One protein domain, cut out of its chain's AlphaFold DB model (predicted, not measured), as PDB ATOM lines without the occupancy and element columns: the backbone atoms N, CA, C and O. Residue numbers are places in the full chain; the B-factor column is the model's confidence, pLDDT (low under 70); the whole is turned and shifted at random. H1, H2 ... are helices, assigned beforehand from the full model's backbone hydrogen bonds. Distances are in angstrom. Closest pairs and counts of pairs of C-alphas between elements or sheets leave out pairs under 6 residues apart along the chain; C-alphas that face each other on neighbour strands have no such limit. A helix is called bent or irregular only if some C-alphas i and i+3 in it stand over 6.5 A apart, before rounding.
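Overview. This is residues 6 to 70 of the 311 residues of the protein "EF-hand domain-containing protein" of Deltaproteobacteria bacterium CG2_30_63_29 (UniProt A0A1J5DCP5). One long helix, H3, has a small head of two shorter helices and a loop gathered round its first part, while its last part sticks out as a single bare arm, residues 54 to 70. In the head, H1 packs at a steep slant on H3 with residues near its own beginning, H2 turns off the far end of H1 at a corner, and the loop of residues 30 to 38 leads back to the start of H3. The printed part has 65 residues, with three named helices in the order H1, H2, H3 and no named strand, and its class is all helix. The whole is loose, with a radius of gyration of the C-alphas of 15.6 A, and the C-alphas span 53 by 21 by 19 A, the arm of H3 making much of the length.

Along the chain. The longest helix, H3, holds residues 39 to 69 and measures 44.7 A from first to last C-alpha; C-alpha 39 is at (37.389, -40.652, 24.238) and C-alpha 69 is at (16.084, -49.534, -14.085). H1 holds residues 6 to 21, begins with C-alpha 6 at (36.812, -36.683, 3.809) and is 22.7 A long. H2 is short, residues 23 to 29, with 10.3 A from first to last C-alpha. No helix is bent or irregular.

Arrangement. H3 touches H1 with residues 46 to 53 alone, and H1 touches H3 with residues 8 to 12 alone. The closest C-alphas of the two are those of Leu 12 and Arg 46, 7.0 A apart. H1 and H3 run opposite ways at a steep tilt of 51 degrees. H2 and H3 are close but not clearly touching, the closest C-alphas being those of Phe 29 and Glu 41 at 6.2 A, and their lines are about perpendicular at 90 degrees. H1 and H2 touch only at the corner by their link, H1 with residues 18 to 20 alone. Their closest C-alphas are those of Ile 19 and Leu 26, 4.9 A apart, and they run opposite ways at a steep tilt of 55 degrees. Every backbone O i to N i+4 pair is within hydrogen-bond range in H1 and H3, and 2 of 3 are in H2.

Size, cuts and confidence. The C-alphas farthest apart are those of Asn 34 and Ala 70, at 53.3 A. Residues 54 to 70, of which 54 to 69 belong to H3, stand free; without them the body has 48 residues spanning 30 by 20 by 15 A, with a radius of gyration of 10.4 A. The link from H1 to H2 is tight, the link from H2 to H3 is short with 9 residues, and no link is long. The printed part has no cut. The mean pLDDT of the printed part is 89.1, and no printed residue is under 70.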
ATOM      1  N   ASP A   6      36.846 -38.140   3.709       95.75
ATOM      2  CA  ASP A   6      36.812 -36.683   3.809       95.75
ATOM      3  C   ASP A   6      35.423 -36.218   4.250       95.75
ATOM      4  O   ASP A   6      35.308 -35.417   5.185       95.75
ATOM      5  N   ARG A   7      34.364 -36.833   3.709       92.56
ATOM      6  CA  ARG A   7      32.991 -36.602   4.178       92.56
ATOM      7  C   ARG A   7      32.813 -36.977   5.649       92.56
ATOM      8  O   ARG A   7      32.220 -36.207   6.405       92.56
ATOM      9  N   LEU A   8      33.356 -38.120   6.082       94.38
ATOM     10  CA  LEU A   8      33.314 -38.530   7.490       94.38
ATOM     11  C   LEU A   8      33.998 -37.499   8.401       94.38
ATOM     12  O   LEU A   8      33.456 -37.135   9.445       94.38
ATOM     13  N   ARG A   9      35.173 -36.992   8.009       96.25
ATOM     14  CA  ARG A   9      35.883 -35.948   8.768       96.25
ATOM     15  C   ARG A   9      35.073 -34.661   8.872       96.25
ATOM     16  O   ARG A   9      35.043 -34.057   9.948       96.25
ATOM     17  N   ASP A  10      34.419 -34.251   7.793       93.50
ATOM     18  CA  ASP A  10      33.598 -33.044   7.782       93.50
ATOM     19  C   ASP A  10      32.339 -33.189   8.646       93.50
ATOM     20  O   ASP A  10      32.033 -32.282   9.425       93.50
ATOM     21  N   GLU A  11      31.653 -34.334   8.607       90.56
ATOM     22  CA  GLU A  11      30.502 -34.600   9.484       90.56
ATOM     23  C   GLU A  11      30.901 -34.669  10.965       90.56
ATOM     24  O   GLU A  11      30.230 -34.086  11.819       90.56
ATOM     25  N   LEU A  12      32.046 -35.279  11.291       95.00
ATOM     26  CA  LEU A  12      32.572 -35.265  12.661       95.00
ATOM     27  C   LEU A  12      32.921 -33.846  13.128       95.00
ATOM     28  O   LEU A  12      32.672 -33.495  14.284       95.00
ATOM     29  N   ARG A  13      33.456 -32.996  12.238       96.94
ATOM     30  CA  ARG A  13      33.717 -31.581  12.545       96.94
ATOM     31  C   ARG A  13      32.412 -30.827  12.823       96.94
ATOM     32  O   ARG A  13      32.369 -30.057  13.784       96.94
ATOM     33  N   LYS A  14      31.357 -31.070  12.037       90.81
ATOM     34  CA  LYS A  14      30.021 -30.491  12.267       90.81
ATOM     35  C   LYS A  14      29.427 -30.958  13.593       90.81
ATOM     36  O   LYS A  14      28.975 -30.117  14.364       90.81
ATOM     37  N   MET A  15      29.491 -32.255  13.910       91.50
ATOM     38  CA  MET A  15      28.995 -32.757  15.198       91.50
ATOM     39  C   MET A  15      29.748 -32.156  16.380       91.50
ATOM     40  O   MET A  15      29.122 -31.776  17.364       91.50
ATOM     41  N   LYS A  16      31.067 -31.975  16.265       95.44
ATOM     42  CA  LYS A  16      31.854 -31.279  17.289       95.44
ATOM     43  C   LYS A  16      31.394 -29.845  17.518       95.44
ATOM     44  O   LYS A  16      31.292 -29.420  18.665       95.44
ATOM     45  N   GLN A  17      31.107 -29.108  16.449       93.00
ATOM     46  CA  GLN A  17      30.554 -27.758  16.564       93.00
ATOM     47  C   GLN A  17      29.155 -27.780  17.187       93.00
ATOM     48  O   GLN A  17      28.878 -26.965  18.062       93.00
ATOM     49  N   LEU A  18      28.307 -28.736  16.793       89.25
ATOM     50  CA  LEU A  18      26.946 -28.866  17.306       89.25
ATOM     51  C   LEU A  18      26.933 -29.142  18.813       89.25
ATOM     52  O   LEU A  18      26.287 -28.402  19.548       89.25
ATOM     53  N   ILE A  19      27.709 -30.132  19.266       92.00
ATOM     54  CA  ILE A  19      27.896 -30.472  20.684       92.00
ATOM     55  C   ILE A  19      28.379 -29.254  21.481       92.00
ATOM     56  O   ILE A  19      27.873 -28.990  22.565       92.00
ATOM     57  N   ALA A  20      29.330 -28.487  20.938       93.88
ATOM     58  CA  ALA A  20      29.842 -27.293  21.607       93.88
ATOM     59  C   ALA A  20      28.810 -26.152  21.678       93.88
ATOM     60  O   ALA A  20      28.856 -25.337  22.596       93.88
ATOM     61  N   SER A  21      27.906 -26.067  20.699       89.69
ATOM     62  CA  SER A  21      26.923 -24.984  20.592       89.69
ATOM     63  C   SER A  21      25.586 -25.263  21.289       89.69
ATOM     64  O   SER A  21      24.907 -24.311  21.670       89.69
ATOM     65  N   ASP A  22      25.198 -26.533  21.455       89.88
ATOM     66  CA  ASP A  22      23.898 -26.932  22.002       89.88
ATOM     67  C   ASP A  22      24.057 -27.783  23.279       89.88
ATOM     68  O   ASP A  22      24.403 -28.969  23.199       89.88
ATOM     69  N   PRO A  23      23.731 -27.226  24.464       92.56
ATOM     70  CA  PRO A  23      23.808 -27.942  25.736       92.56
ATOM     71  C   PRO A  23      22.962 -29.218  25.796       92.56
ATOM     72  O   PRO A  23      23.299 -30.138  26.535       92.56
ATOM     73  N   LYS A  24      21.861 -29.303  25.036       81.62
ATOM     74  CA  LYS A  24      21.020 -30.511  25.010       81.62
ATOM     75  C   LYS A  24      21.691 -31.646  24.254       81.62
ATOM     76  O   LYS A  24      21.498 -32.806  24.601       81.62
ATOM     77  N   VAL A  25      22.448 -31.309  23.211       81.69
ATOM     78  CA  VAL A  25      23.220 -32.286  22.442       81.69
ATOM     79  C   VAL A  25      24.405 -32.760  23.275       81.69
ATOM     80  O   VAL A  25      24.630 -33.963  23.340       81.69
ATOM     81  N   LEU A  26      25.097 -31.850  23.975       93.88
ATOM     82  CA  LEU A  26      26.151 -32.207  24.928       93.88
ATOM     83  C   LEU A  26      25.640 -33.189  25.989       93.88
ATOM     84  O   LEU A  26      26.157 -34.296  26.065       93.88
ATOM     85  N   ALA A  27      24.567 -32.838  26.707       91.69
ATOM     86  CA  ALA A  27      23.999 -33.649  27.792       91.69
ATOM     87  C   ALA A  27      23.532 -35.054  27.372       91.69
ATOM     88  O   ALA A  27      23.193 -35.878  28.214       91.69
ATOM     89  N   ARG A  28      23.437 -35.319  26.067       87.69
ATOM     90  CA  ARG A  28      23.056 -36.625  25.540       87.69
ATOM     91  C   ARG A  28      24.243 -37.559  25.325       87.69
ATOM     92  O   ARG A  28      24.059 -38.770  25.388       87.69
ATOM     93  N   PHE A  29      25.401 -37.003  24.986       90.12
ATOM     94  CA  PHE A  29      26.616 -37.776  24.735       90.12
ATOM     95  C   PHE A  29      27.559 -37.778  25.941       90.12
ATOM     96  O   PHE A  29      28.316 -38.729  26.084       90.12
ATOM     97  N   ASP A  30      27.461 -36.759  26.795       96.94
ATOM     98  CA  ASP A  30      28.087 -36.657  28.116       96.94
ATOM     99  C   ASP A  30      27.352 -37.577  29.106       96.94
ATOM    100  O   ASP A  30      26.361 -37.208  29.742       96.94
ATOM    101  N   THR A  31      27.781 -38.831  29.133       93.81
ATOM    102  CA  THR A  31      27.171 -39.939  29.871       93.81
ATOM    103  C   THR A  31      27.522 -39.876  31.353       93.81
ATOM    104  O   THR A  31      26.718 -40.299  32.188       93.81
ATOM    105  N   ASP A  32      28.698 -39.347  31.694       95.31
ATOM    106  CA  ASP A  32      29.122 -39.163  33.084       95.31
ATOM    107  C   ASP A  32      28.690 -37.805  33.679       95.31
ATOM    108  O   ASP A  32      28.704 -37.634  34.903       95.31
ATOM    109  N   GLY A  33      28.218 -36.877  32.840       96.69
ATOM    110  CA  GLY A  33      27.674 -35.583  33.239       96.69
ATOM    111  C   GLY A  33      28.746 -34.581  33.664       96.69
ATOM    112  O   GLY A  33      28.445 -33.656  34.428       96.69
ATOM    113  N   ASN A  34      29.996 -34.770  33.237       96.25
ATOM    114  CA  ASN A  34      31.120 -33.921  33.624       96.25
ATOM    115  C   ASN A  34      31.225 -32.628  32.778       96.25
ATOM    116  O   ASN A  34      32.039 -31.747  33.081       96.25
ATOM    117  N   GLY A  35      30.388 -32.484  31.746       96.12
ATOM    118  CA  GLY A  35      30.354 -31.353  30.820       96.12
ATOM    119  C   GLY A  35      31.360 -31.436  29.665       96.12
ATOM    120  O   GLY A  35      31.523 -30.452  28.936       96.12
ATOM    121  N   VAL A  36      32.053 -32.563  29.488       96.81
ATOM    122  CA  VAL A  36      33.127 -32.784  28.512       96.81
ATOM    123  C   VAL A  36      33.011 -34.180  27.909       96.81
ATOM    124  O   VAL A  36      33.064 -35.173  28.614       96.81
ATOM    125  N   ILE A  37      32.977 -34.252  26.574       94.88
ATOM    126  CA  ILE A  37      32.943 -35.541  25.876       94.88
ATOM    127  C   ILE A  37      34.324 -36.201  25.874       94.88
ATOM    128  O   ILE A  37      35.262 -35.667  25.260       94.88
ATOM    129  N   ASP A  38      34.433 -37.361  26.513       97.44
ATOM    130  CA  ASP A  38      35.662 -38.146  26.596       97.44
ATOM    131  C   ASP A  38      35.914 -39.031  25.355       97.44
ATOM    132  O   ASP A  38      35.211 -38.971  24.344       97.44
ATOM    133  N   GLY A  39      36.994 -39.819  25.377       95.94
ATOM    134  CA  GLY A  39      37.389 -40.652  24.238       95.94
ATOM    135  C   GLY A  39      36.372 -41.735  23.861       95.94
ATOM    136  O   GLY A  39      36.177 -41.980  22.665       95.94
ATOM    137  N   ASP A  40      35.722 -42.351  24.847       95.75
ATOM    138  CA  ASP A  40      34.763 -43.439  24.637       95.75
ATOM    139  C   ASP A  40      33.424 -42.878  24.146       95.75
ATOM    140  O   ASP A  40      32.821 -43.397  23.200       95.75
ATOM    141  N   GLU A  41      33.009 -41.737  24.686       95.50
ATOM    142  CA  GLU A  41      31.836 -41.005  24.216       95.50
ATOM    143  C   GLU A  41      32.037 -40.481  22.781       95.50
ATOM    144  O   GLU A  41      31.147 -40.595  21.929       95.50
ATOM    145  N   TRP A  42      33.243 -40.007  22.442       96.88
ATOM    146  CA  TRP A  42      33.601 -39.657  21.061       96.88
ATOM    147  C   TRP A  42      33.595 -40.863  20.117       96.88
ATOM    148  O   TRP A  42      33.274 -40.709  18.930       96.88
ATOM    149  N   ALA A  43      33.943 -42.055  20.603       94.00
ATOM    150  CA  ALA A  43      33.843 -43.277  19.815       94.00
ATOM    151  C   ALA A  43      32.375 -43.610  19.497       94.00
ATOM    152  O   ALA A  43      32.072 -43.948  18.350       94.00
ATOM    153  N   ALA A  44      31.459 -43.419  20.454       85.12
ATOM    154  CA  ALA A  44      30.021 -43.579  20.235       85.12
ATOM    155  C   ALA A  44      29.475 -42.570  19.209       85.12
ATOM    156  O   ALA A  44      28.787 -42.963  18.262       85.12
ATOM    157  N   VAL A  45      29.852 -41.288  19.317       89.56
ATOM    158  CA  VAL A  45      29.506 -40.259  18.314       89.56
ATOM    159  C   VAL A  45      30.015 -40.658  16.926       89.56
ATOM    160  O   VAL A  45      29.300 -40.523  15.934       89.56
ATOM    161  N   ARG A  46      31.244 -41.181  16.833       93.94
ATOM    162  CA  ARG A  46      31.826 -41.608  15.556       93.94
ATOM    163  C   ARG A  46      31.062 -42.766  14.926       93.94
ATOM    164  O   ARG A  46      30.774 -42.698  13.734       93.94
ATOM    165  N   GLN A  47      30.743 -43.801  15.703       88.50
ATOM    166  CA  GLN A  47      29.955 -44.941  15.226       88.50
ATOM    167  C   GLN A  47      28.603 -44.489  14.679       88.50
ATOM    168  O   GLN A  47      28.166 -44.952  13.630       88.50
ATOM    169  N   LEU A  48      27.987 -43.509  15.333       84.56
ATOM    170  CA  LEU A  48      26.717 -42.964  14.893       84.56
ATOM    171  C   LEU A  48      26.804 -42.238  13.549       84.56
ATOM    172  O   LEU A  48      25.972 -42.446  12.666       84.56
ATOM    173  N   VAL A  49      27.818 -41.385  13.380       87.06
ATOM    174  CA  VAL A  49      28.043 -40.681  12.109       87.06
ATOM    175  C   VAL A  49      28.331 -41.679  10.986       87.06
ATOM    176  O   VAL A  49      27.822 -41.506   9.883       87.06
ATOM    177  N   ILE A  50      29.091 -42.741  11.274       89.75
ATOM    178  CA  ILE A  50      29.357 -43.836  10.333       89.75
ATOM    179  C   ILE A  50      28.049 -44.509   9.902       89.75
ATOM    180  O   ILE A  50      27.759 -44.522   8.710       89.75
ATOM    181  N   GLN A  51      27.225 -44.968  10.848       81.38
ATOM    182  CA  GLN A  51      25.944 -45.624  10.547       81.38
ATOM    183  C   GLN A  51      25.024 -44.734   9.707       81.38
ATOM    184  O   GLN A  51      24.395 -45.189   8.751       81.38
ATOM    185  N   ARG A  52      24.971 -43.436  10.026       86.81
ATOM    186  CA  ARG A  52      24.198 -42.468   9.248       86.81
ATOM    187  C   ARG A  52      24.712 -42.348   7.810       86.81
ATOM    188  O   ARG A  52      23.900 -42.333   6.890       86.81
ATOM    189  N   LEU A  53      26.028 -42.239   7.615       88.88
ATOM    190  CA  LEU A  53      26.629 -42.128   6.283       88.88
ATOM    191  C   LEU A  53      26.444 -43.405   5.460       88.88
ATOM    192  O   LEU A  53      26.161 -43.310   4.269       88.88
ATOM    193  N   GLU A  54      26.550 -44.577   6.087       89.19
ATOM    194  CA  GLU A  54      26.271 -45.863   5.440       89.19
ATOM    195  C   GLU A  54      24.820 -45.945   4.961       89.19
ATOM    196  O   GLU A  54      24.576 -46.354   3.827       89.19
ATOM    197  N   ARG A  55      23.858 -45.488   5.777       79.50
ATOM    198  CA  ARG A  55      22.448 -45.433   5.372       79.50
ATOM    199  C   ARG A  55      22.218 -44.453   4.222       79.50
ATOM    200  O   ARG A  55      21.605 -44.832   3.233       79.50
ATOM    201  N   GLU A  56      22.738 -43.227   4.318       80.00
ATOM    202  CA  GLU A  56      22.619 -42.222   3.246       80.00
ATOM    203  C   GLU A  56      23.247 -42.718   1.930       80.00
ATOM    204  O   GLU A  56      22.727 -42.453   0.845       80.00
ATOM    205  N   GLN A  57      24.364 -43.449   2.010       89.12
ATOM    206  CA  GLN A  57      24.998 -44.058   0.845       89.12
ATOM    207  C   GLN A  57      24.151 -45.199   0.271       89.12
ATOM    208  O   GLN A  57      23.950 -45.234  -0.940       89.12
ATOM    209  N   GLY A  58      23.612 -46.077   1.122       82.88
ATOM    210  CA  GLY A  58      22.703 -47.146   0.706       82.88
ATOM    211  C   GLY A  58      21.462 -46.605  -0.006       82.88
ATOM    212  O   GLY A  58      21.158 -47.035  -1.113       82.88
ATOM    213  N   GLU A  59      20.813 -45.585   0.560       74.38
ATOM    214  CA  GLU A  59      19.661 -44.915  -0.058       74.38
ATOM    215  C   GLU A  59      20.016 -44.281  -1.409       74.38
ATOM    216  O   GLU A  59      19.245 -44.364  -2.364       74.38
ATOM    217  N   HIS A  60      21.193 -43.658  -1.520       81.88
ATOM    218  CA  HIS A  60      21.649 -43.066  -2.775       81.88
ATOM    219  C   HIS A  60      21.968 -44.132  -3.837       81.88
ATOM    220  O   HIS A  60      21.685 -43.932  -5.021       81.88
ATOM    221  N   GLU A  61      22.557 -45.261  -3.444       89.31
ATOM    222  CA  GLU A  61      22.823 -46.395  -4.333       89.31
ATOM    223  C   GLU A  61      21.525 -47.061  -4.803       89.31
ATOM    224  O   GLU A  61      21.373 -47.303  -6.001       89.31
ATOM    225  N   GLU A  62      20.560 -47.270  -3.905       78.38
ATOM    226  CA  GLU A  62      19.222 -47.773  -4.234       78.38
ATOM    227  C   GLU A  62      18.474 -46.809  -5.164       78.38
ATOM    228  O   GLU A  62      17.956 -47.225  -6.200       78.38
ATOM    229  N   ALA A  63      18.483 -45.506  -4.866       71.94
ATOM    230  CA  ALA A  63      17.881 -44.490  -5.726       71.94
ATOM    231  C   ALA A  63      18.529 -44.464  -7.119       71.94
ATOM    232  O   ALA A  63      17.835 -44.339  -8.131       71.94
ATOM    233  N   LYS A  64      19.856 -44.625  -7.194       83.50
ATOM    234  CA  LYS A  64      20.588 -44.721  -8.461       83.50
ATOM    235  C   LYS A  64      20.242 -46.003  -9.223       83.50
ATOM    236  O   LYS A  64      20.113 -45.946 -10.445       83.50
ATOM    237  N   ALA A  65      20.078 -47.133  -8.534       82.50
ATOM    238  CA  ALA A  65      19.669 -48.398  -9.139       82.50
ATOM    239  C   ALA A  65      18.250 -48.309  -9.721       82.50
ATOM    240  O   ALA A  65      18.056 -48.634 -10.891       82.50
ATOM    241  N   LEU A  66      17.298 -47.761  -8.960       75.19
ATOM    242  CA  LEU A  66      15.929 -47.514  -9.424       75.19
ATOM    243  C   LEU A  66      15.896 -46.563 -10.629       75.19
ATOM    244  O   LEU A  66      15.171 -46.802 -11.592       75.19
ATOM    245  N   ALA A  67      16.712 -45.505 -10.620       73.94
ATOM    246  CA  ALA A  67      16.812 -44.577 -11.748       73.94
ATOM    247  C   ALA A  67      17.419 -45.223 -13.009       73.94
ATOM    248  O   ALA A  67      17.034 -44.873 -14.127       73.94
ATOM    249  N   ALA A  68      18.360 -46.159 -12.845       85.12
ATOM    250  CA  ALA A  68      18.927 -46.919 -13.954       85.12
ATOM    251  C   ALA A  68      17.913 -47.922 -14.535       85.12
ATOM    252  O   ALA A  68      17.811 -48.042 -15.755       85.12
ATOM    253  N   GLU A  69      17.139 -48.596 -13.679       81.94
ATOM    254  CA  GLU A  69      16.084 -49.534 -14.085       81.94
ATOM    255  C   GLU A  69      14.917 -48.827 -14.794       81.94
ATOM    256  O   GLU A  69      14.389 -49.341 -15.778       81.94
ATOM    257  N   ALA A  70      14.588 -47.597 -14.388       77.00
ATOM    258  CA  ALA A  70      13.547 -46.766 -15.002       77.00
ATOM    259  C   ALA A  70      13.890 -46.218 -16.410       77.00
ATOM    260  O   ALA A  70      13.153 -45.387 -16.940       77.00
TER     261      ALA A  70